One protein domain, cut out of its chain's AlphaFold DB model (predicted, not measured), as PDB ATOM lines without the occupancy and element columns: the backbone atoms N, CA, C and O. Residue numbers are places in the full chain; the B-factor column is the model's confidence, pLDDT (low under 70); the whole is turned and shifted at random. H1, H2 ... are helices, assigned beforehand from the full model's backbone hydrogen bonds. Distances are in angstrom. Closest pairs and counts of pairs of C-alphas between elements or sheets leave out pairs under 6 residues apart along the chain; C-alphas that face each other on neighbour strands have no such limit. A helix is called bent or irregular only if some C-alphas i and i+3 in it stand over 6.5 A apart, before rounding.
ATOM      1  N   ASP A 198     320.037 350.396 340.181       77.25
ATOM      2  CA  ASP A 198     320.137 351.358 341.279       77.25
ATOM      3  C   ASP A 198     319.984 352.800 340.771       77.25
ATOM      4  O   ASP A 198     319.255 353.590 341.372       77.25
ATOM      5  N   LEU A 199     320.574 353.132 339.619       80.50
ATOM      6  CA  LEU A 199     320.395 354.437 338.967       80.50
ATOM      7  C   LEU A 199     318.948 354.668 338.519       80.50
ATOM      8  O   LEU A 199     318.388 355.729 338.788       80.50
ATOM      9  N   ARG A 200     318.305 353.655 337.920       81.81
ATOM     10  CA  ARG A 200     316.877 353.694 337.556       81.81
ATOM     11  C   ARG A 200     315.977 353.884 338.775       81.81
ATOM     12  O   ARG A 200     315.022 354.650 338.716       81.81
ATOM     13  N   HIS A 201     316.275 353.198 339.880       75.88
ATOM     14  CA  HIS A 201     315.510 353.331 341.121       75.88
ATOM     15  C   HIS A 201     315.614 354.736 341.724       75.88
ATOM     16  O   HIS A 201     314.637 355.235 342.278       75.88
ATOM     17  N   ASN A 202     316.782 355.364 341.597       75.00
ATOM     18  CA  ASN A 202     317.071 356.686 342.148       75.00
ATOM     19  C   ASN A 202     316.760 357.845 341.180       75.00
ATOM     20  O   ASN A 202     316.986 358.995 341.549       75.00
ATOM     21  N   GLU A 203     316.262 357.561 339.968       73.94
ATOM     22  CA  GLU A 203     316.068 358.537 338.880       73.94
ATOM     23  C   GLU A 203     317.350 359.335 338.543       73.94
ATOM     24  O   GLU A 203     317.299 360.507 338.172       73.94
ATOM     25  N   GLY A 204     318.517 358.692 338.675       75.94
ATOM     26  CA  GLY A 204     319.833 359.291 338.446       75.94
ATOM     27  C   GLY A 204     320.854 359.007 339.557       75.94
ATOM     28  O   GLY A 204     320.602 358.211 340.466       75.94
ATOM     29  N   PRO A 205     322.047 359.631 339.495       78.50
ATOM     30  CA  PRO A 205     323.061 359.485 340.534       78.50
ATOM     31  C   PRO A 205     322.567 360.018 341.884       78.50
ATOM     32  O   PRO A 205     322.139 361.163 341.998       78.50
ATOM     33  N   ALA A 206     322.723 359.215 342.942       72.88
ATOM     34  CA  ALA A 206     322.323 359.593 344.303       72.88
ATOM     35  C   ALA A 206     323.096 360.806 344.863       72.88
ATOM     36  O   ALA A 206     322.638 361.481 345.785       72.88
ATOM     37  N   SER A 207     324.285 361.085 344.325       81.00
ATOM     38  CA  SER A 207     325.063 362.292 344.605       81.00
ATOM     39  C   SER A 207     325.918 362.641 343.392       81.00
ATOM     40  O   SER A 207     326.335 361.741 342.673       81.00
ATOM     41  N   LEU A 208     326.214 363.924 343.177       84.50
ATOM     42  CA  LEU A 208     327.157 364.361 342.143       84.50
ATOM     43  C   LEU A 208     328.569 364.394 342.734       84.50
ATOM     44  O   LEU A 208     329.069 365.441 343.135       84.50
ATOM     45  N   SER A 209     329.177 363.214 342.857       79.31
ATOM     46  CA  SER A 209     330.536 363.032 343.379       79.31
ATOM     47  C   SER A 209     331.463 362.365 342.351       79.31
ATOM     48  O   SER A 209     330.972 361.659 341.462       79.31
ATOM     49  N   PRO A 210     332.796 362.489 342.498       72.38
ATOM     50  CA  PRO A 210     333.743 361.766 341.647       72.38
ATOM     51  C   PRO A 210     333.542 360.242 341.659       72.38
ATOM     52  O   PRO A 210     333.698 359.592 340.631       72.38
ATOM     53  N   ALA A 211     333.144 359.662 342.799       71.00
ATOM     54  CA  ALA A 211     332.926 358.218 342.924       71.00
ATOM     55  C   ALA A 211     331.742 357.742 342.066       71.00
ATOM     56  O   ALA A 211     331.896 356.859 341.227       71.00
ATOM     57  N   SER A 212     330.592 358.403 342.208       77.62
ATOM     58  CA  SER A 212     329.402 358.140 341.389       77.62
ATOM     59  C   SER A 212     329.643 358.400 339.900       77.62
ATOM     60  O   SER A 212     329.118 357.678 339.060       77.62
ATOM     61  N   GLN A 213     330.455 359.409 339.557       83.44
ATOM     62  CA  GLN A 213     330.817 359.665 338.164       83.44
ATOM     63  C   GLN A 213     331.671 358.526 337.594       83.44
ATOM     64  O   GLN A 213     331.456 358.111 336.459       83.44
ATOM     65  N   GLY A 214     332.609 357.995 338.384       69.25
ATOM     66  CA  GLY A 214     333.430 356.847 338.003       69.25
ATOM     67  C   GLY A 214     332.611 355.577 337.756       69.25
ATOM     68  O   GLY A 214     332.841 354.889 336.764       69.25
ATOM     69  N   GLU A 215     331.622 355.293 338.608       80.75
ATOM     70  CA  GLU A 215     330.700 354.160 338.431       80.75
ATOM     71  C   GLU A 215     329.878 354.303 337.141       80.75
ATOM     72  O   GLU A 215     329.834 353.380 336.325       80.75
ATOM     73  N   ILE A 216     329.296 355.484 336.906       84.75
ATOM     74  CA  ILE A 216     328.514 355.763 335.691       84.75
ATOM     75  C   ILE A 216     329.395 355.695 334.441       84.75
ATOM     76  O   ILE A 216     328.974 355.137 333.432       84.75
ATOM     77  N   ALA A 217     330.631 356.198 334.499       77.31
ATOM     78  CA  ALA A 217     331.582 356.086 333.397       77.31
ATOM     79  C   ALA A 217     331.911 354.621 333.068       77.31
ATOM     80  O   ALA A 217     332.004 354.268 331.894       77.31
ATOM     81  N   ALA A 218     332.053 353.751 334.075       73.00
ATOM     82  CA  ALA A 218     332.285 352.322 333.857       73.00
ATOM     83  C   ALA A 218     331.101 351.650 333.140       73.00
ATOM     84  O   ALA A 218     331.312 350.916 332.174       73.00
ATOM     85  N   GLY A 219     329.867 351.950 333.562       80.12
ATOM     86  CA  GLY A 219     328.653 351.485 332.885       80.12
ATOM     87  C   GLY A 219     328.546 352.000 331.447       80.12
ATOM     88  O   GLY A 219     328.384 351.213 330.518       80.12
ATOM     89  N   LEU A 220     328.741 353.304 331.242       81.25
ATOM     90  CA  LEU A 220     328.705 353.934 329.920       81.25
ATOM     91  C   LEU A 220     329.743 353.331 328.958       81.25
ATOM     92  O   LEU A 220     329.421 353.035 327.810       81.25
ATOM     93  N   ARG A 221     330.979 353.107 329.415       80.38
ATOM     94  CA  ARG A 221     332.031 352.483 328.597       80.38
ATOM     95  C   ARG A 221     331.688 351.055 328.211       80.38
ATOM     96  O   ARG A 221     331.906 350.697 327.062       80.38
ATOM     97  N   HIS A 222     331.141 350.265 329.135       80.44
ATOM     98  CA  HIS A 222     330.688 348.910 328.819       80.44
ATOM     99  C   HIS A 222     329.589 348.943 327.748       80.44
ATOM    100  O   HIS A 222     329.739 348.314 326.709       80.44
ATOM    101  N   ALA A 223     328.571 349.791 327.929       80.38
ATOM    102  CA  ALA A 223     327.496 349.980 326.951       80.38
ATOM    103  C   ALA A 223     327.981 350.510 325.587       80.38
ATOM    104  O   ALA A 223     327.343 350.288 324.567       80.38
ATOM    105  N   THR A 224     329.107 351.223 325.534       75.31
ATOM    106  CA  THR A 224     329.623 351.771 324.268       75.31
ATOM    107  C   THR A 224     330.125 350.675 323.319       75.31
ATOM    108  O   THR A 224     330.043 350.863 322.106       75.31
ATOM    109  N   TRP A 225     330.637 349.557 323.847       67.69
ATOM    110  CA  TRP A 225     331.380 348.546 323.076       67.69
ATOM    111  C   TRP A 225     330.768 347.146 323.083       67.69
ATOM    112  O   TRP A 225     331.229 346.286 322.340       67.69
ATOM    113  N   ASP A 226     329.782 346.905 323.941       73.56
ATOM    114  CA  ASP A 226     329.120 345.614 324.086       73.56
ATOM    115  C   ASP A 226     327.796 345.610 323.309       73.56
ATOM    116  O   ASP A 226     326.971 346.513 323.475       73.56
ATOM    117  N   GLU A 227     327.607 344.614 322.439       66.94
ATOM    118  CA  GLU A 227     326.447 344.531 321.541       66.94
ATOM    119  C   GLU A 227     325.116 344.433 322.304       66.94
ATOM    120  O   GLU A 227     324.114 345.015 321.875       66.94
ATOM    121  N   ASP A 228     325.109 343.770 323.464       69.56
ATOM    122  CA  ASP A 228     323.911 343.554 324.275       69.56
ATOM    123  C   ASP A 228     323.601 344.757 325.182       69.56
ATOM    124  O   ASP A 228     322.433 345.118 325.365       69.56
ATOM    125  N   ALA A 229     324.627 345.420 325.729       74.81
ATOM    126  CA  ALA A 229     324.481 346.604 326.584       74.81
ATOM    127  C   ALA A 229     324.330 347.928 325.813       74.81
ATOM    128  O   ALA A 229     323.937 348.936 326.409       74.81
ATOM    129  N   ASN A 230     324.597 347.966 324.504       74.50
ATOM    130  CA  ASN A 230     324.494 349.193 323.703       74.50
ATOM    131  C   ASN A 230     323.093 349.821 323.724       74.50
ATOM    132  O   ASN A 230     322.958 351.046 323.699       74.50
ATOM    133  N   ALA A 231     322.048 349.004 323.874       74.06
ATOM    134  CA  ALA A 231     320.669 349.472 324.005       74.06
ATOM    135  C   ALA A 231     320.447 350.433 325.192       74.06
ATOM    136  O   ALA A 231     319.559 351.283 325.132       74.06
ATOM    137  N   ASP A 232     321.243 350.311 326.260       80.12
ATOM    138  CA  ASP A 232     321.140 351.142 327.463       80.12
ATOM    139  C   ASP A 232     321.963 352.448 327.353       80.12
ATOM    140  O   ASP A 232     321.867 353.321 328.219       80.12
ATOM    141  N   LEU A 233     322.776 352.623 326.301       80.38
ATOM    142  CA  LEU A 233     323.705 353.752 326.149       80.38
ATOM    143  C   LEU A 233     323.050 355.146 326.267       80.38
ATOM    144  O   LEU A 233     323.635 355.991 326.951       80.38
ATOM    145  N   PRO A 234     321.868 355.434 325.676       82.75
ATOM    146  CA  PRO A 234     321.214 356.735 325.850       82.75
ATOM    147  C   PRO A 234     320.927 357.066 327.319       82.75
ATOM    148  O   PRO A 234     321.139 358.195 327.752       82.75
ATOM    149  N   GLU A 235     320.524 356.067 328.105       81.81
ATOM    150  CA  GLU A 235     320.210 356.240 329.524       81.81
ATOM    151  C   GLU A 235     321.482 356.507 330.345       81.81
ATOM    152  O   GLU A 235     321.500 357.379 331.214       81.81
ATOM    153  N   TRP A 236     322.591 355.835 330.014       86.50
ATOM    154  CA  TRP A 236     323.900 356.131 330.606       86.50
ATOM    155  C   TRP A 236     324.399 357.543 330.276       86.50
ATOM    156  O   TRP A 236     324.982 358.203 331.142       86.50
ATOM    157  N   ILE A 237     324.166 358.020 329.048       84.88
ATOM    158  CA  ILE A 237     324.494 359.393 328.639       84.88
ATOM    159  C   ILE A 237     323.668 360.394 329.455       84.88
ATOM    160  O   ILE A 237     324.229 361.378 329.939       84.88
ATOM    161  N   ASP A 238     322.378 360.130 329.666       85.69
ATOM    162  CA  ASP A 238     321.505 360.980 330.480       85.69
ATOM    163  C   ASP A 238     321.959 361.024 331.949       85.69
ATOM    164  O   ASP A 238     322.067 362.108 332.533       85.69
ATOM    165  N   PHE A 239     322.322 359.877 332.540       86.31
ATOM    166  CA  PHE A 239     322.872 359.829 333.900       86.31
ATOM    167  C   PHE A 239     324.187 360.603 334.028       86.31
ATOM    168  O   PHE A 239     324.385 361.321 335.012       86.31
ATOM    169  N   MET A 240     325.076 360.505 333.034       88.50
ATOM    170  CA  MET A 240     326.307 361.299 332.993       88.50
ATOM    171  C   MET A 240     326.014 362.797 332.789       88.50
ATOM    172  O   MET A 240     326.703 363.649 333.353       88.50
ATOM    173  N   GLY A 241     324.945 363.132 332.060       88.75
ATOM    174  CA  GLY A 241     324.488 364.499 331.809       88.75
ATOM    175  C   GLY A 241     324.183 365.299 333.078       88.75
ATOM    176  O   GLY A 241     324.379 366.516 333.091       88.75
ATOM    177  N   ALA A 242     323.809 364.639 334.180       87.50
ATOM    178  CA  ALA A 242     323.585 365.293 335.471       87.50
ATOM    179  C   ALA A 242     324.833 366.042 335.993       87.50
ATOM    180  O   ALA A 242     324.712 367.078 336.648       87.50
ATOM    181  N   PHE A 243     326.038 365.571 335.654       89.25
ATOM    182  CA  PHE A 243     327.303 366.192 336.062       89.25
ATOM    183  C   PHE A 243     327.646 367.458 335.262       89.25
ATOM    184  O   PHE A 243     328.469 368.255 335.704       89.25
ATOM    185  N   LEU A 244     326.978 367.718 334.131       88.56
ATOM    186  CA  LEU A 244     327.164 368.957 333.364       88.56
ATOM    187  C   LEU A 244     326.658 370.203 334.107       88.56
ATOM    188  O   LEU A 244     327.056 371.315 333.750       88.56
ATOM    189  N   ALA A 245     325.793 370.027 335.108       83.62
ATOM    190  CA  ALA A 245     325.257 371.088 335.960       83.62
ATOM    191  C   ALA A 245     326.085 371.324 337.241       83.62
ATOM    192  O   ALA A 245     325.679 372.107 338.098       83.62
ATOM    193  N   ALA A 246     327.242 370.667 337.398       74.69
ATOM    194  CA  ALA A 246     328.141 370.862 338.535       74.69
ATOM    195  C   ALA A 246     328.919 372.193 338.416       74.69
ATOM    196  O   ALA A 246     330.131 372.201 338.243       74.69
ATOM    197  N   GLU A 247     328.214 373.328 338.506       66.75
ATOM    198  CA  GLU A 247     328.689 374.692 338.188       66.75
ATOM    199  C   GLU A 247     329.996 375.145 338.875       66.75
ATOM    200  O   GLU A 247     330.573 376.142 338.454       66.75
ATOM    201  N   ASN A 248     330.471 374.445 339.912       65.56
ATOM    202  CA  ASN A 248     331.678 374.809 340.667       65.56
ATOM    203  C   ASN A 248     332.819 373.778 340.581       65.56
ATOM    204  O   ASN A 248     333.815 373.942 341.284       65.56
ATOM    205  N   ASP A 249     332.680 372.714 339.785       84.38
ATOM    206  CA  ASP A 249     333.698 371.667 339.652       84.38
ATOM    207  C   ASP A 249     334.005 371.399 338.174       84.38
ATOM    208  O   ASP A 249     333.388 370.562 337.511       84.38
ATOM    209  N   ASP A 250     334.974 372.156 337.661       87.44
ATOM    210  CA  ASP A 250     335.429 372.070 336.276       87.44
ATOM    211  C   ASP A 250     335.924 370.663 335.906       87.44
ATOM    212  O   ASP A 250     335.779 370.252 334.756       87.44
ATOM    213  N   GLU A 251     336.470 369.898 336.856       83.12
ATOM    214  CA  GLU A 251     336.969 368.541 336.608       83.12
ATOM    215  C   GLU A 251     335.809 367.556 336.408       83.12
ATOM    216  O   GLU A 251     335.805 366.804 335.427       83.12
ATOM    217  N   LEU A 252     334.775 367.619 337.258       84.38
ATOM    218  CA  LEU A 252     333.547 366.833 337.071       84.38
ATOM    219  C   LEU A 252     332.854 367.184 335.751       84.38
ATOM    220  O   LEU A 252     332.440 366.287 335.011       84.38
ATOM    221  N   VAL A 253     332.746 368.473 335.426       91.44
ATOM    222  CA  VAL A 253     332.131 368.926 334.171       91.44
ATOM    223  C   VAL A 253     332.943 368.458 332.963       91.44
ATOM    224  O   VAL A 253     332.363 367.952 331.999       91.44
ATOM    225  N   PHE A 254     334.271 368.598 333.005       90.50
ATOM    226  CA  PHE A 254     335.164 368.138 331.946       90.50
ATOM    227  C   PHE A 254     335.002 366.637 331.712       90.50
ATOM    228  O   PHE A 254     334.813 366.208 330.574       90.50
ATOM    229  N   ARG A 255     335.015 365.836 332.784       86.94
ATOM    230  CA  ARG A 255     334.926 364.382 332.662       86.94
ATOM    231  C   ARG A 255     333.576 363.924 332.120       86.94
ATOM    232  O   ARG A 255     333.534 363.006 331.307       86.94
ATOM    233  N   ALA A 256     332.493 364.598 332.501       88.81
ATOM    234  CA  ALA A 256     331.175 364.350 331.928       88.81
ATOM    235  C   ALA A 256     331.152 364.655 330.425       88.81
ATOM    236  O   ALA A 256     330.708 363.818 329.640       88.81
ATOM    237  N   CYS A 257     331.698 365.808 330.010       92.56
ATOM    238  CA  CYS A 257     331.830 366.149 328.591       92.56
ATOM    239  C   CYS A 257     332.639 365.090 327.835       92.56
ATOM    240  O   CYS A 257     332.229 364.674 326.756       92.56
ATOM    241  N   TYR A 258     333.753 364.633 328.415       89.31
ATOM    242  CA  TYR A 258     334.629 363.624 327.828       89.31
ATOM    243  C   TYR A 258     333.912 362.290 327.591       89.31
ATOM    244  O   TYR A 258     333.854 361.805 326.460       89.31
ATOM    245  N   GLU A 259     333.341 361.706 328.647       87.50
ATOM    246  CA  GLU A 259     332.717 360.381 328.574       87.50
ATOM    247  C   GLU A 259     331.470 360.418 327.674       87.50
ATOM    248  O   GLU A 259     331.299 359.544 326.826       87.50
ATOM    249  N   MET A 260     330.643 361.467 327.770       89.88
ATOM    250  CA  MET A 260     329.470 361.631 326.899       89.88
ATOM    251  C   MET A 260     329.857 361.822 325.430       89.88
ATOM    252  O   MET A 260     329.193 361.263 324.558       89.88
ATOM    253  N   ALA A 261     330.907 362.599 325.138       88.94
ATOM    254  CA  ALA A 261     331.348 362.832 323.767       88.94
ATOM    255  C   ALA A 261     331.812 361.532 323.097       88.94
ATOM    256  O   ALA A 261     331.371 361.216 321.991       88.94
ATOM    257  N   ILE A 262     332.652 360.755 323.790       84.12
ATOM    258  CA  ILE A 262     333.157 359.475 323.282       84.12
ATOM    259  C   ILE A 262     332.030 358.452 323.182       84.12
ATOM    260  O   ILE A 262     331.856 357.868 322.115       84.12
ATOM    261  N   GLY A 263     331.249 358.260 324.250       81.69
ATOM    262  CA  GLY A 263     330.162 357.280 324.276       81.69
ATOM    263  C   GLY A 263     329.138 357.540 323.175       81.69
ATOM    264  O   GLY A 263     328.785 356.631 322.429       81.69
ATOM    265  N   ARG A 264     328.733 358.801 322.981       86.12
ATOM    266  CA  ARG A 264     327.785 359.171 321.926       86.12
ATOM    267  C   ARG A 264     328.364 358.957 320.530       86.12
ATOM    268  O   ARG A 264     327.707 358.320 319.711       86.12
ATOM    269  N   TYR A 265     329.575 359.439 320.253       83.44
ATOM    270  CA  TYR A 265     330.156 359.290 318.917       83.44
ATOM    271  C   TYR A 265     330.486 357.831 318.582       83.44
ATOM    272  O   TYR A 265     330.086 357.347 317.530       83.44
ATOM    273  N   ARG A 266     331.161 357.098 319.477       79.31
ATOM    274  CA  ARG A 266     331.563 355.704 319.222       79.31
ATOM    275  C   ARG A 266     330.402 354.722 319.286       79.31
ATOM    276  O   ARG A 266     330.408 353.762 318.525       79.31
ATOM    277  N   GLY A 267     329.408 354.974 320.133       73.12
ATOM    278  CA  GLY A 267     328.246 354.101 320.259       73.12
ATOM    279  C   GLY A 267     327.144 354.350 319.227       73.12
ATOM    280  O   GLY A 267     326.390 353.428 318.949       73.12
ATOM    281  N   THR A 268     327.036 355.557 318.647       74.12
ATOM    282  CA  THR A 268     325.940 355.898 317.704       74.12
ATOM    283  C   THR A 268     326.395 356.425 316.341       74.12
ATOM    284  O   THR A 268     325.584 356.516 315.426       74.12
ATOM    285  N   GLY A 269     327.663 356.821 316.189       75.50
ATOM    286  CA  GLY A 269     328.195 357.451 314.973       75.50
ATOM    287  C   GLY A 269     327.768 358.909 314.778       75.50
ATOM    288  O   GLY A 269     328.239 359.562 313.847       75.50
ATOM    289  N   ILE A 270     326.903 359.447 315.645       79.81
ATOM    290  CA  ILE A 270     326.312 360.783 315.511       79.81
ATOM    291  C   ILE A 270     327.209 361.832 316.179       79.81
ATOM    292  O   ILE A 270     327.450 361.783 317.385       79.81
ATOM    293  N   ALA A 271     327.636 362.845 315.418       80.75
ATOM    294  CA  ALA A 271     328.408 363.978 315.946       80.75
ATOM    295  C   ALA A 271     327.535 365.149 316.453       80.75
ATOM    296  O   ALA A 271     328.015 366.049 317.146       80.75
ATOM    297  N   THR A 272     326.234 365.160 316.136       78.06
ATOM    298  CA  THR A 272     325.320 366.242 316.544       78.06
ATOM    299  C   THR A 272     325.229 366.335 318.072       78.06
ATOM    300  O   THR A 272     324.886 365.365 318.746       78.06
ATOM    301  N   GLY A 273     325.525 367.515 318.625       82.44
ATOM    302  CA  GLY A 273     325.572 367.766 320.071       82.44
ATOM    303  C   GLY A 273     326.845 367.266 320.769       82.44
ATOM    304  O   GLY A 273     327.069 367.618 321.923       82.44
ATOM    305  N   VAL A 274     327.699 366.492 320.087       88.62
ATOM    306  CA  VAL A 274     329.012 366.069 320.603       88.62
ATOM    307  C   VAL A 274     330.024 367.207 320.499       88.62
ATOM    308  O   VAL A 274     330.766 367.457 321.444       88.62
ATOM    309  N   GLU A 275     330.017 367.953 319.394       92.12
ATOM    310  CA  GLU A 275     330.954 369.066 319.176       92.12
ATOM    311  C   GLU A 275     330.830 370.159 320.251       92.12
ATOM    312  O   GLU A 275     331.830 370.741 320.661       92.12
ATOM    313  N   ASP A 276     329.627 370.391 320.786       93.94
ATOM    314  CA  ASP A 276     329.415 371.345 321.884       93.94
ATOM    315  C   ASP A 276     330.025 370.857 323.206       93.94
ATOM    316  O   ASP A 276     330.591 371.655 323.961       93.94
ATOM    317  N   LEU A 277     329.976 369.545 323.468       93.75
ATOM    318  CA  LEU A 277     330.665 368.930 324.606       93.75
ATOM    319  C   LEU A 277     332.184 369.043 324.444       93.75
ATOM    320  O   LEU A 277     332.871 369.394 325.403       93.75
ATOM    321  N   VAL A 278     332.704 368.819 323.231       94.25
ATOM    322  CA  VAL A 278     334.134 368.973 322.924       94.25
ATOM    323  C   VAL A 278     334.583 370.421 323.137       94.25
ATOM    324  O   VAL A 278     335.542 370.653 323.870       94.25
ATOM    325  N   ARG A 279     333.865 371.414 322.592       95.75
ATOM    326  CA  ARG A 279     334.164 372.847 322.801       95.75
ATOM    327  C   ARG A 279     334.198 373.218 324.281       95.75
ATOM    328  O   ARG A 279     335.115 373.910 324.732       95.75
ATOM    329  N   ARG A 280     333.209 372.751 325.052       95.19
ATOM    330  CA  ARG A 280     333.136 372.993 326.498       95.19
ATOM    331  C   ARG A 280     334.323 372.365 327.230       95.19
ATOM    332  O   ARG A 280     334.953 373.043 328.038       95.19
ATOM    333  N   ALA A 281     334.665 371.117 326.914       94.44
ATOM    334  CA  ALA A 281     335.809 370.426 327.504       94.44
ATOM    335  C   ALA A 281     337.141 371.124 327.180       94.44
ATOM    336  O   ALA A 281     337.954 371.341 328.076       94.44
ATOM    337  N   LEU A 282     337.347 371.544 325.928       96.00
ATOM    338  CA  LEU A 282     338.556 372.259 325.506       96.00
ATOM    339  C   LEU A 282     338.685 373.636 326.171       96.00
ATOM    340  O   LEU A 282     339.789 374.040 326.531       96.00
ATOM    341  N   THR A 283     337.565 374.325 326.409       95.31
ATOM    342  CA  THR A 283     337.553 375.590 327.163       95.31
ATOM    343  C   THR A 283     338.058 375.386 328.595       95.31
ATOM    344  O   THR A 283     338.909 376.143 329.057       95.31
ATOM    345  N   ILE A 284     337.589 374.333 329.275       93.81
ATOM    346  CA  ILE A 284     338.045 373.974 330.628       93.81
ATOM    347  C   ILE A 284     339.528 373.580 330.618       93.81
ATOM    348  O   ILE A 284     340.311 374.033 331.459       93.81
ATOM    349  N   ALA A 285     339.941 372.769 329.639       94.00
ATOM    350  CA  ALA A 285     341.327 372.339 329.488       94.00
ATOM    351  C   ALA A 285     342.286 373.525 329.290       94.00
ATOM    352  O   ALA A 285     343.361 373.536 329.889       94.00
ATOM    353  N   GLY A 286     341.870 374.556 328.545       93.25
ATOM    354  CA  GLY A 286     342.645 375.780 328.314       93.25
ATOM    355  C   GLY A 286     342.946 376.602 329.572       93.25
ATOM    356  O   GLY A 286     343.854 377.427 329.561       93.25
ATOM    357  N   THR A 287     342.235 376.370 330.679       92.38
ATOM    358  CA  THR A 287     342.526 376.997 331.982       92.38
ATOM    359  C   THR A 287     343.131 376.036 333.005       92.38
ATOM    360  O   THR A 287     343.618 376.470 334.052       92.38
ATOM    361  N   SER A 288     343.138 374.732 332.719       90.31
ATOM    362  CA  SER A 288     343.628 373.706 333.640       90.31
ATOM    363  C   SER A 288     345.152 373.594 333.627       90.31
ATOM    364  O   SER A 288     345.807 373.755 332.604       90.31
ATOM    365  N   GLN A 289     345.729 373.268 334.783       87.25
ATOM    366  CA  GLN A 289     347.151 372.933 334.936       87.25
ATOM    367  C   GLN A 289     347.381 371.429 335.154       87.25
ATOM    368  O   GLN A 289     348.530 370.988 335.298       87.25
ATOM    369  N   GLN A 290     346.301 370.645 335.217       82.56
ATOM    370  CA  GLN A 290     346.345 369.214 335.481       82.56
ATOM    371  C   GLN A 290     346.691 368.433 334.203       82.56
ATOM    372  O   GLN A 290     346.049 368.600 333.169       82.56
ATOM    373  N   ALA A 291     347.697 367.557 334.268       83.12
ATOM    374  CA  ALA A 291     348.192 366.844 333.087       83.12
ATOM    375  C   ALA A 291     347.192 365.819 332.520       83.12
ATOM    376  O   ALA A 291     347.122 365.662 331.309       83.12
ATOM    377  N   ASN A 292     346.398 365.161 333.370       78.75
ATOM    378  CA  ASN A 292     345.330 364.238 332.965       78.75
ATOM    379  C   ASN A 292     344.235 364.938 332.145       78.75
ATOM    380  O   ASN A 292     343.829 364.406 331.122       78.75
ATOM    381  N   ILE A 293     343.810 366.146 332.540       85.56
ATOM    382  CA  ILE A 293     342.814 366.924 331.782       85.56
ATOM    383  C   ILE A 293     343.359 367.300 330.398       85.56
ATOM    384  O   ILE A 293     342.650 367.190 329.404       85.56
ATOM    385  N   LEU A 294     344.621 367.728 330.319       89.94
ATOM    386  CA  LEU A 294     345.254 368.105 329.049       89.94
ATOM    387  C   LEU A 294     345.434 366.900 328.114       89.94
ATOM    388  O   LEU A 294     345.259 367.024 326.902       89.94
ATOM    389  N   ASP A 295     345.747 365.735 328.676       82.81
ATOM    390  CA  ASP A 295     345.886 364.490 327.926       82.81
ATOM    391  C   ASP A 295     344.543 363.959 327.393       82.81
ATOM    392  O   ASP A 295     344.455 363.554 326.233       82.81
ATOM    393  N   ASP A 296     343.483 364.022 328.203       84.94
ATOM    394  CA  ASP A 296     342.110 363.698 327.797       84.94
ATOM    395  C   ASP A 296     341.573 364.711 326.766       84.94
ATOM    396  O   ASP A 296     340.859 364.347 325.830       84.94
ATOM    397  N   ALA A 297     341.950 365.989 326.877       91.56
ATOM    398  CA  ALA A 297     341.571 367.028 325.919       91.56
ATOM    399  C   ALA A 297     342.149 366.759 324.522       91.56
ATOM    400  O   ALA A 297     341.459 366.956 323.520       91.56
ATOM    401  N   ALA A 298     343.380 366.243 324.449       89.06
ATOM    402  CA  ALA A 298     343.964 365.805 323.188       89.06
ATOM    403  C   ALA A 298     343.173 364.631 322.565       89.06
ATOM    404  O   ALA A 298     342.996 364.611 321.350       89.06
ATOM    405  N   VAL A 299     342.595 363.720 323.365       85.31
ATOM    406  CA  VAL A 299     341.698 362.653 322.859       85.31
ATOM    407  C   VAL A 299     340.442 363.221 322.240       85.31
ATOM    408  O   VAL A 299     340.048 362.817 321.151       85.31
ATOM    409  N   LEU A 300     339.797 364.166 322.916       89.06
ATOM    410  CA  LEU A 300     338.585 364.772 322.374       89.06
ATOM    411  C   LEU A 300     338.871 365.511 321.074       89.06
ATOM    412  O   LEU A 300     338.068 365.443 320.146       89.06
ATOM    413  N   LEU A 301     340.030 366.156 320.981       90.75
ATOM    414  CA  LEU A 301     340.462 366.820 319.765       90.75
ATOM    415  C   LEU A 301     340.735 365.827 318.620       90.75
ATOM    416  O   LEU A 301     340.333 366.103 317.490       90.75
ATOM    417  N   SER A 302     341.346 364.663 318.887       86.62
ATOM    418  CA  SER A 302     341.535 363.632 317.852       86.62
ATOM    419  C   SER A 302     340.195 363.085 317.350       86.62
ATOM    420  O   SER A 302     339.998 362.960 316.140       86.62
ATOM    421  N   TYR A 303     339.238 362.840 318.253       85.62
ATOM    422  CA  TYR A 303     337.882 362.437 317.881       85.62
ATOM    423  C   TYR A 303     337.143 363.522 317.104       85.62
ATOM    424  O   TYR A 303     336.424 363.197 316.164       85.62
ATOM    425  N   TRP A 304     337.328 364.798 317.445       90.44
ATOM    426  CA  TRP A 304     336.709 365.897 316.708       90.44
ATOM    427  C   TRP A 304     337.222 365.969 315.265       90.44
ATOM    428  O   TRP A 304     336.432 366.086 314.329       90.44
ATOM    429  N   GLY A 305     338.530 365.783 315.070       87.06
ATOM    430  CA  GLY A 305     339.117 365.612 313.744       87.06
ATOM    431  C   GLY A 305     338.562 364.396 313.000       87.06
ATOM    432  O   GLY A 305     338.202 364.504 311.830       87.06
ATOM    433  N   ALA A 306     338.416 363.250 313.672       84.19
ATOM    434  CA  ALA A 306     337.828 362.048 313.077       84.19
ATOM    435  C   ALA A 306     336.356 362.244 312.664       84.19
ATOM    436  O   ALA A 306     335.958 361.769 311.603       84.19
ATOM    437  N   MET A 307     335.562 362.977 313.455       86.94
ATOM    438  CA  MET A 307     334.195 363.374 313.091       86.94
ATOM    439  C   MET A 307     334.182 364.237 311.828       86.94
ATOM    440  O   MET A 307     333.288 364.096 310.997       86.94
ATOM    441  N   TRP A 308     335.153 365.139 311.676       88.62
ATOM    442  CA  TRP A 308     335.270 365.945 310.466       88.62
ATOM    443  C   TRP A 308     335.645 365.087 309.250       88.62
ATOM    444  O   TRP A 308     334.963 365.171 308.231       88.62
ATOM    445  N   VAL A 309     336.666 364.226 309.373       84.12
ATOM    446  CA  VAL A 309     337.129 363.334 308.290       84.12
ATOM    447  C   VAL A 309     336.013 362.404 307.811       84.12
ATOM    448  O   VAL A 309     335.846 362.235 306.607       84.12
ATOM    449  N   SER A 310     335.215 361.847 308.728       82.06
ATOM    450  CA  SER A 310     334.081 360.980 308.382       82.06
ATOM    451  C   SER A 310     332.894 361.726 307.768       82.06
ATOM    452  O   SER A 310     331.961 361.092 307.289       82.06
ATOM    453  N   GLY A 311     332.897 363.063 307.789       84.69
ATOM    454  CA  GLY A 311     331.795 363.896 307.309       84.69
ATOM    455  C   GLY A 311     330.645 364.078 308.306       84.69
ATOM    456  O   GLY A 311     329.729 364.858 308.019       84.69
ATOM    457  N   ALA A 312     330.696 363.420 309.471       86.69
ATOM    458  CA  ALA A 312     329.655 363.464 310.498       86.69
ATOM    459  C   ALA A 312     329.652 364.778 311.310       86.69
ATOM    460  O   ALA A 312     328.592 365.301 311.659       86.69
ATOM    461  N   GLY A 313     330.831 365.324 311.625       87.19
ATOM    462  CA  GLY A 313     331.008 366.549 312.422       87.19
ATOM    463  C   GLY A 313     330.765 367.810 311.604       87.19
ATOM    464  O   GLY A 313     331.169 367.864 310.452       87.19
ATOM    465  N   ARG A 314     330.121 368.844 312.156       87.69
ATOM    466  CA  ARG A 314     329.727 370.058 311.418       87.69
ATOM    467  C   ARG A 314     330.747 371.192 311.498       87.69
ATOM    468  O   ARG A 314     330.611 372.132 310.716       87.69
ATOM    469  N   ALA A 315     331.733 371.107 312.390       89.50
ATOM    470  CA  ALA A 315     332.769 372.117 312.566       89.50
ATOM    471  C   ALA A 315     333.550 372.401 311.276       89.50
ATOM    472  O   ALA A 315     333.710 371.545 310.396       89.50
ATOM    473  N   GLU A 316     334.035 373.637 311.174       91.75
ATOM    474  CA  GLU A 316     334.989 374.026 310.142       91.75
ATOM    475  C   GLU A 316     336.395 373.577 310.540       91.75
ATOM    476  O   GLU A 316     336.760 373.599 311.715       91.75
ATOM    477  N   VAL A 317     337.224 373.231 309.555       91.25
ATOM    478  CA  VAL A 317     338.613 372.822 309.809       91.25
ATOM    479  C   VAL A 317     339.390 373.893 310.565       91.25
ATOM    480  O   VAL A 317     340.084 373.578 311.525       91.25
ATOM    481  N   ALA A 318     339.217 375.163 310.186       93.19
ATOM    482  CA  ALA A 318     339.880 376.288 310.837       93.19
ATOM    483  C   ALA A 318     339.563 376.371 312.344       93.19
ATOM    484  O   ALA A 318     340.410 376.799 313.131       93.19
ATOM    485  N   GLU A 319     338.366 375.942 312.761       95.12
ATOM    486  CA  GLU A 319     337.982 375.869 314.173       95.12
ATOM    487  C   GLU A 319     338.792 374.790 314.905       95.12
ATOM    488  O   GLU A 319     339.401 375.071 315.940       95.12
ATOM    489  N   ILE A 320     338.854 373.581 314.339       93.50
ATOM    490  CA  ILE A 320     339.584 372.439 314.912       93.50
ATOM    491  C   ILE A 320     341.086 372.749 314.981       93.50
ATOM    492  O   ILE A 320     341.713 372.553 316.025       93.50
ATOM    493  N   THR A 321     341.659 373.304 313.911       92.75
ATOM    494  CA  THR A 321     343.070 373.710 313.849       92.75
ATOM    495  C   THR A 321     343.392 374.807 314.863       92.75
ATOM    496  O   THR A 321     344.416 374.742 315.545       92.75
ATOM    497  N   SER A 322     342.504 375.790 315.036       95.19
ATOM    498  CA  SER A 322     342.683 376.836 316.054       95.19
ATOM    499  C   SER A 322     342.659 376.258 317.471       95.19
ATOM    500  O   SER A 322     343.472 376.648 318.313       95.19
ATOM    501  N   ALA A 323     341.761 375.306 317.741       95.56
ATOM    502  CA  ALA A 323     341.686 374.621 319.027       95.56
ATOM    503  C   ALA A 323     342.929 373.753 319.299       95.56
ATOM    504  O   ALA A 323     343.440 373.745 320.422       95.56
ATOM    505  N   HIS A 324     343.454 373.078 318.272       95.19
ATOM    506  CA  HIS A 324     344.720 372.342 318.335       95.19
ATOM    507  C   HIS A 324     345.890 373.249 318.706       95.19
ATOM    508  O   HIS A 324     346.583 372.975 319.687       95.19
ATOM    509  N   ALA A 325     346.063 374.358 317.983       95.06
ATOM    510  CA  ALA A 325     347.138 375.311 318.235       95.06
ATOM    511  C   ALA A 325     347.072 375.885 319.661       95.06
ATOM    512  O   ALA A 325     348.082 375.908 320.365       95.06
ATOM    513  N   ALA A 326     345.875 376.267 320.121       96.88
ATOM    514  CA  ALA A 326     345.668 376.780 321.474       96.88
ATOM    515  C   ALA A 326     346.047 375.755 322.558       96.88
ATOM    516  O   ALA A 326     346.707 376.105 323.539       96.88
ATOM    517  N   LEU A 327     345.673 374.483 322.377       96.88
ATOM    518  CA  LEU A 327     346.019 373.416 323.318       96.88
ATOM    519  C   LEU A 327     347.531 373.132 323.325       96.88
ATOM    520  O   LEU A 327     348.122 372.990 324.396       96.88
ATOM    521  N   VAL A 328     348.171 373.094 322.152       96.56
ATOM    522  CA  VAL A 328     349.628 372.914 322.026       96.56
ATOM    523  C   VAL A 328     350.386 374.028 322.749       96.56
ATOM    524  O   VAL A 328     351.308 373.738 323.516       96.56
ATOM    525  N   ASP A 329     350.004 375.288 322.539       97.00
ATOM    526  CA  ASP A 329     350.665 376.433 323.168       97.00
ATOM    527  C   ASP A 329     350.493 376.423 324.691       97.00
ATOM    528  O   ASP A 329     351.472 376.599 325.423       97.00
ATOM    529  N   HIS A 330     349.291 376.101 325.179       97.56
ATOM    530  CA  HIS A 330     349.021 375.970 326.612       97.56
ATOM    531  C   HIS A 330     349.846 374.853 327.268       97.56
ATOM    532  O   HIS A 330     350.473 375.055 328.310       97.56
ATOM    533  N   ILE A 331     349.937 373.676 326.636       97.00
ATOM    534  CA  ILE A 331     350.750 372.565 327.155       97.00
ATOM    535  C   ILE A 331     352.245 372.918 327.123       97.00
ATOM    536  O   ILE A 331     352.979 372.568 328.051       97.00
ATOM    537  N   ARG A 332     352.721 373.638 326.098       96.62
ATOM    538  CA  ARG A 332     354.110 374.129 326.043       96.62
ATOM    539  C   ARG A 332     354.410 375.103 327.178       96.62
ATOM    540  O   ARG A 332     355.466 374.979 327.803       96.62
ATOM    541  N   GLU A 333     353.498 376.023 327.481       96.00
ATOM    542  CA  GLU A 333     353.627 376.928 328.626       96.00
ATOM    543  C   GLU A 333     353.665 376.144 329.948       96.00
ATOM    544  O   GLU A 333     354.603 376.306 330.739       96.00
ATOM    545  N   ALA A 334     352.726 375.214 330.154       94.25
ATOM    546  CA  ALA A 334     352.682 374.348 331.334       94.25
ATOM    547  C   ALA A 334     353.957 373.498 331.492       94.25
ATOM    548  O   ALA A 334     354.466 373.312 332.602       94.25
ATOM    549  N   LEU A 335     354.524 373.008 330.386       94.94
ATOM    550  CA  LEU A 335     355.782 372.263 330.384       94.94
ATOM    551  C   LEU A 335     356.976 373.166 330.721       94.94
ATOM    552  O   LEU A 335     357.846 372.754 331.482       94.94
ATOM    553  N   SER A 336     357.014 374.394 330.195       93.94
ATOM    554  CA  SER A 336     358.104 375.352 330.445       93.94
ATOM    555  C   SER A 336     358.175 375.827 331.899       93.94
ATOM    556  O   SER A 336     359.256 376.124 332.406       93.94
ATOM    557  N   THR A 337     357.029 375.860 332.582       92.94
ATOM    558  CA  THR A 337     356.906 376.260 333.991       92.94
ATOM    559  C   THR A 337     357.061 375.088 334.965       92.94
ATOM    560  O   THR A 337     357.194 375.301 336.172       92.94
ATOM    561  N   THR A 338     357.077 373.846 334.470       92.38
ATOM    562  CA  THR A 338     357.258 372.645 335.295       92.38
ATOM    563  C   THR A 338     358.740 372.361 335.534       92.38
ATOM    564  O   THR A 338     359.518 372.179 334.599       92.38
ATOM    565  N   ASP A 362     347.308 367.280 309.595       86.06
ATOM    566  CA  ASP A 362     347.018 368.652 309.183       86.06
ATOM    567  C   ASP A 362     345.723 368.672 308.355       86.06
ATOM    568  O   ASP A 362     345.709 368.493 307.132       86.06
ATOM    569  N   TRP A 363     344.599 368.858 309.048       85.88
ATOM    570  CA  TRP A 363     343.277 368.873 308.430       85.88
ATOM    571  C   TRP A 363     343.095 370.012 307.417       85.88
ATOM    572  O   TRP A 363     342.320 369.847 306.474       85.88
ATOM    573  N   GLU A 364     343.813 371.138 307.544       88.00
ATOM    574  CA  GLU A 364     343.757 372.233 306.560       88.00
ATOM    575  C   GLU A 364     344.379 371.803 305.237       88.00
ATOM    576  O   GLU A 364     343.795 372.027 304.171       88.00
ATOM    577  N   ARG A 365     345.525 371.114 305.290       84.12
ATOM    578  CA  ARG A 365     346.132 370.511 304.096       84.12
ATOM    579  C   ARG A 365     345.252 369.429 303.495       84.12
ATOM    580  O   ARG A 365     345.090 369.411 302.276       84.12
ATOM    581  N   ILE A 366     344.648 368.567 304.319       83.38
ATOM    582  CA  ILE A 366     343.705 367.545 303.836       83.38
ATOM    583  C   ILE A 366     342.545 368.212 303.099       83.38
ATOM    584  O   ILE A 366     342.224 367.810 301.984       83.38
ATOM    585  N   GLN A 367     341.946 369.257 303.673       87.31
ATOM    586  CA  GLN A 367     340.861 369.992 303.027       87.31
ATOM    587  C   GLN A 367     341.315 370.666 301.729       87.31
ATOM    588  O   GLN A 367     340.573 370.671 300.748       87.31
ATOM    589  N   ALA A 368     342.523 371.231 301.693       86.06
ATOM    590  CA  ALA A 368     343.065 371.852 300.490       86.06
ATOM    591  C   ALA A 368     343.310 370.833 299.360       86.06
ATOM    592  O   ALA A 368     343.073 371.159 298.197       86.06
ATOM    593  N   LYS A 369     343.761 369.613 299.695       82.56
ATOM    594  CA  LYS A 369     344.062 368.530 298.738       82.56
ATOM    595  C   LYS A 369     342.797 367.801 298.272       82.56
ATOM    596  O   LYS A 369     342.609 367.614 297.072       82.56
ATOM    597  N   ASN A 370     341.911 367.445 299.203       81.75
ATOM    598  CA  ASN A 370     340.781 366.537 298.966       81.75
ATOM    599  C   ASN A 370     339.409 367.238 298.969       81.75
ATOM    600  O   ASN A 370     338.397 366.617 298.645       81.75
ATOM    601  N   GLY A 371     339.349 368.524 299.319       83.88
ATOM    602  CA  GLY A 371     338.098 369.246 299.539       83.88
ATOM    603  C   GLY A 371     337.454 368.925 300.892       83.88
ATOM    604  O   GLY A 371     338.035 368.276 301.759       83.88
ATOM    605  N   THR A 372     336.233 369.419 301.099       85.50
ATOM    606  CA  THR A 372     335.465 369.129 302.317       85.50
ATOM    607  C   THR A 372     334.798 367.752 302.207       85.50
ATOM    608  O   THR A 372     334.129 367.508 301.199       85.50
ATOM    609  N   PRO A 373     334.918 366.881 303.231       84.31
ATOM    610  CA  PRO A 373     334.242 365.588 303.266       84.31
ATOM    611  C   PRO A 373     332.730 365.701 303.037       84.31
ATOM    612  O   PRO A 373     332.083 366.667 303.461       84.31
ATOM    613  N   VAL A 374     332.155 364.702 302.363       86.12
ATOM    614  CA  VAL A 374     330.709 364.630 302.121       86.12
ATOM    615  C   VAL A 374     329.986 364.453 303.452       86.12
ATOM    616  O   VAL A 374     330.390 363.645 304.279       86.12
ATOM    617  N   ARG A 375     328.909 365.212 303.664       87.06
ATOM    618  CA  ARG A 375     328.133 365.144 304.906       87.06
ATOM    619  C   ARG A 375     327.393 363.818 305.018       87.06
ATOM    620  O   ARG A 375     326.671 363.440 304.096       87.06
ATOM    621  N   VAL A 376     327.524 363.185 306.177       82.81
ATOM    622  CA  VAL A 376     326.786 361.979 306.562       82.81
ATOM    623  C   VAL A 376     326.088 362.215 307.899       82.81
ATOM    624  O   VAL A 376     326.569 362.991 308.725       82.81
ATOM    625  N   ASP A 377     324.949 361.560 308.113       76.00
ATOM    626  CA  ASP A 377     324.197 361.695 309.367       76.00
ATOM    627  C   ASP A 377     324.848 360.910 310.524       76.00
ATOM    628  O   ASP A 377     324.731 361.309 311.685       76.00
ATOM    629  N   ALA A 378     325.583 359.837 310.205       77.38
ATOM    630  CA  ALA A 378     326.381 359.052 311.143       77.38
ATOM    631  C   ALA A 378     327.642 358.491 310.460       77.38
ATOM    632  O   ALA A 378     327.611 358.174 309.271       77.38
ATOM    633  N   ALA A 379     328.743 358.374 311.208       72.06
ATOM    634  CA  ALA A 379     329.987 357.769 310.729       72.06
ATOM    635  C   ALA A 379     329.865 356.237 310.585       72.06
ATOM    636  O   ALA A 379     329.249 355.580 311.427       72.06
ATOM    637  N   GLU A 380     330.491 355.663 309.553       63.66
ATOM    638  CA  GLU A 380     330.641 354.207 309.409       63.66
ATOM    639  C   GLU A 380     331.520 353.636 310.547       63.66
ATOM    640  O   GLU A 380     332.482 354.277 310.974       63.66
ATOM    641  N   GLY A 381     331.184 352.448 311.073       58.09
ATOM    642  CA  GLY A 381     331.937 351.791 312.161       58.09
ATOM    643  C   GLY A 381     331.539 352.181 313.598       58.09
ATOM    644  O   GLY A 381     332.327 352.005 314.530       58.09
ATOM    645  N   ALA A 382     330.336 352.728 313.807       58.34
ATOM    646  CA  ALA A 382     329.763 352.904 315.145       58.34
ATOM    647  C   ALA A 382     329.409 351.548 315.788       58.34
ATOM    648  O   ALA A 382     328.886 350.664 315.114       58.34
ATOM    649  N   GLY A 383     329.689 351.379 317.083       49.62
ATOM    650  CA  GLY A 383     329.418 350.142 317.833       49.62
ATOM    651  C   GLY A 383     330.427 349.008 317.617       49.62
ATOM    652  O   GLY A 383     330.459 348.072 318.404       49.62
ATOM    653  N   THR A 384     331.310 349.101 316.620       50.66
ATOM    654  CA  THR A 384     332.441 348.177 316.462       50.66
ATOM    655  C   THR A 384     333.640 348.673 317.263       50.66
ATOM    656  O   THR A 384     334.077 349.816 317.072       50.66
ATOM    657  N   VAL A 385     334.210 347.824 318.130       44.31
ATOM    658  CA  VAL A 385     335.592 348.012 318.608       44.31
ATOM    659  C   VAL A 385     336.433 348.170 317.350       44.31
ATOM    660  O   VAL A 385     336.455 347.275 316.512       44.31
ATOM    661  N   ALA A 386     337.013 349.355 317.142       41.06
ATOM    662  CA  ALA A 386     337.922 349.500 316.021       41.06
ATOM    663  C   ALA A 386     339.075 348.554 316.326       41.06
ATOM    664  O   ALA A 386     339.701 348.715 317.377       41.06
ATOM    665  N   ASP A 387     339.338 347.600 315.437       36.47
ATOM    666  CA  ASP A 387     340.659 347.000 315.375       36.47
ATOM    667  C   ASP A 387     341.616 348.171 315.169       36.47
ATOM    668  O   ASP A 387     341.730 348.734 314.079       36.47
ATOM    669  N   LEU A 388     342.276 348.590 316.251       36.44
ATOM    670  CA  LEU A 388     343.358 349.570 316.199       36.44
ATOM    671  C   LEU A 388     344.496 349.076 315.279       36.44
ATOM    672  O   LEU A 388     345.342 349.869 314.882       36.44
ATOM    673  N   ASP A 389     344.450 347.800 314.884       34.16
ATOM    674  CA  ASP A 389     345.323 347.120 313.926       34.16
ATOM    675  C   ASP A 389     344.966 347.372 312.445       34.16
ATOM    676  O   ASP A 389     345.675 346.924 311.534       34.16
ATOM    677  N   VAL A 390     343.871 348.089 312.168       37.88
ATOM    678  CA  VAL A 390     343.423 348.416 310.808       37.88
ATOM    679  C   VAL A 390     343.125 349.910 310.699       37.88
ATOM    680  O   VAL A 390     341.991 350.339 310.501       37.88
ATOM    681  N   ILE A 391     344.168 350.734 310.792       41.94
ATOM    682  CA  ILE A 391     344.140 351.990 310.040       41.94
ATOM    683  C   ILE A 391     344.456 351.635 308.597       41.94
ATOM    684  O   ILE A 391     345.512 351.074 308.314       41.94
ATOM    685  N   ASP A 392     343.523 351.954 307.701       40.81
ATOM    686  CA  ASP A 392     343.791 351.988 306.270       40.81
ATOM    687  C   ASP A 392     344.698 353.191 305.982       40.81
ATOM    688  O   ASP A 392     344.274 354.304 305.663       40.81
ATOM    689  N   ASP A 393     345.984 352.984 306.228       47.47
ATOM    690  CA  ASP A 393     347.035 353.975 306.078       47.47
ATOM    691  C   ASP A 393     347.403 354.216 304.608       47.47
ATOM    692  O   ASP A 393     348.143 355.153 304.313       47.47
ATOM    693  N   THR A 394     346.799 353.456 303.687       42.84
ATOM    694  CA  THR A 394     346.859 353.702 302.242       42.84
ATOM    695  C   THR A 394     346.173 355.014 301.840       42.84
ATOM    696  O   THR A 394     346.455 355.557 300.772       42.84
ATOM    697  N   VAL A 395     345.311 355.571 302.704       42.53
ATOM    698  CA  VAL A 395     344.558 356.813 302.448       42.53
ATOM    699  C   VAL A 395     345.322 358.071 302.891       42.53
ATOM    700  O   VAL A 395     345.009 359.177 302.441       42.53
ATOM    701  N   ILE A 396     346.344 357.940 303.744       50.84
ATOM    702  CA  ILE A 396     347.098 359.083 304.272       50.84
ATOM    703  C   ILE A 396     348.511 359.070 303.692       50.84
ATOM    704  O   ILE A 396     349.407 358.395 304.192       50.84
ATOM    705  N   ASP A 397     348.716 359.904 302.675       52.88
ATOM    706  CA  ASP A 397     350.032 360.331 302.190       52.88
ATOM    707  C   ASP A 397     350.697 361.208 303.274       52.88
ATOM    708  O   ASP A 397     350.681 362.442 303.237       52.88
ATOM    709  N   ALA A 398     351.101 360.568 304.373       52.75
ATOM    710  CA  ALA A 398     351.305 361.235 305.657       52.75
ATOM    711  C   ALA A 398     352.581 362.077 305.724       52.75
ATOM    712  O   ALA A 398     352.666 362.957 306.584       52.75
ATOM    713  N   ASP A 399     353.506 361.882 304.782       51.94
ATOM    714  CA  ASP A 399     354.708 362.707 304.639       51.94
ATOM    715  C   ASP A 399     354.367 364.177 304.327       51.94
ATOM    716  O   ASP A 399     355.137 365.080 304.663       51.94
ATOM    717  N   GLU A 400     353.179 364.460 303.776       59.88
ATOM    718  CA  GLU A 400     352.730 365.830 303.491       59.88
ATOM    719  C   GLU A 400     351.840 366.442 304.585       59.88
ATOM    720  O   GLU A 400     351.602 367.656 304.583       59.88
ATOM    721  N   VAL A 401     351.340 365.636 305.527       69.50
ATOM    722  CA  VAL A 401     350.199 366.008 306.381       69.50
ATOM    723  C   VAL A 401     350.507 365.915 307.878       69.50
ATOM    724  O   VAL A 401     349.829 366.564 308.666       69.50
ATOM    725  N   VAL A 402     351.539 365.184 308.311       80.12
ATOM    726  CA  VAL A 402     351.881 365.041 309.740       80.12
ATOM    727  C   VAL A 402     353.235 365.676 310.055       80.12
ATOM    728  O   VAL A 402     354.203 365.556 309.310       80.12
TER     729      VAL A 402
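AT A GLANCE: This is residues 198 to 338 and 362 to 402 of the 1033 residues of an uncharacterized protein of Microbacterium sp. cf332 (UniProt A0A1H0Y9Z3). Six helices, H2 to H7, stand side by side in an up-and-down bundle, each folding back against the one before, in a staggered zigzag that advances along the longest axis. Tiny H1 sits by H3 at one end and short H8 packs on the first residues of H7 at the other, while the unnamed residues 371 to 402 run from H8 past the ends of H6 and H4 and return toward H8, with residues 387 to 395 sticking out. The printed part has 182 residues with eight named helices, H1 to H8 in chain order, and no named strand; the class is all helix. It is compact, with a radius of gyration of the C-alphas of 17.3 A and spans of 53 by 44 by 27 A.

IN THESE COORDINATES: H1 is residues 198 to 201, beginning at C-alpha 198 at (320.137, 351.358, 341.279). H2 is residues 210 to 225, 22.9 A long, and H3 is residues 230 to 245, 25.1 A. H3 is irregular: C-alphas 231 and 234 are 7.5 A apart. H4, residues 250 to 268, measures 26.4 A; H5, residues 274 to 285, 16.4 A; H6, residues 291 to 309, 27.4 A. H7, residues 317 to 337, is the longest at 30.5 A and ends at C-alpha 337 at (356.906, 376.260, 333.991). H8, residues 363 to 370, ends at C-alpha 370 at (340.781, 366.537, 298.966).

HOW THE PARTS SIT: H2 to H7 form a bundle, up and down, each helix running against the one before it. H1 is close to H3 but not clearly touching, with the C-alphas of Leu 199 and Phe 239 closest at 7.8 A. H2 and H3 form a helical hairpin at a shallow tilt of 29 degrees, closest at the C-alphas of Ala 223 and Asn 230, 4.5 A. H4 is the hub, touching H2, H3, H5 and H6. H4 and H6 run the same way at a shallow tilt of 31 degrees, with the C-alphas of Tyr 258 and Leu 300 closest at 6.8 A. H6 and H7 touch, opposite ways at 17 degrees, a shallow tilt, closest at the C-alphas of Gly 305 and Ile 320, 6.9 A. H7 touches H8 with residues 317 to 321 alone; the C-alphas of Val 317 and Glu 364 are closest, at 6.1 A. H1 and H8 are apart. Every O i to N i+4 pair is within hydrogen-bond range in H4, H5, H6, H7 and H8; H2 has 11 of 12 and H3 7 of 12, and H1 is too short for such a pair.

THE WHOLE: The C-alphas farthest apart are those of His 201 and Glu 400, 54.4 A. Residues 339 to 361 are not printed, and C-alphas 338 and 362 are 28.3 A apart across this cut. Of the links printed whole, none is long. Mean pLDDT of the printed part is 80.6; 28 residues are under 70, among them residues 380 to 401.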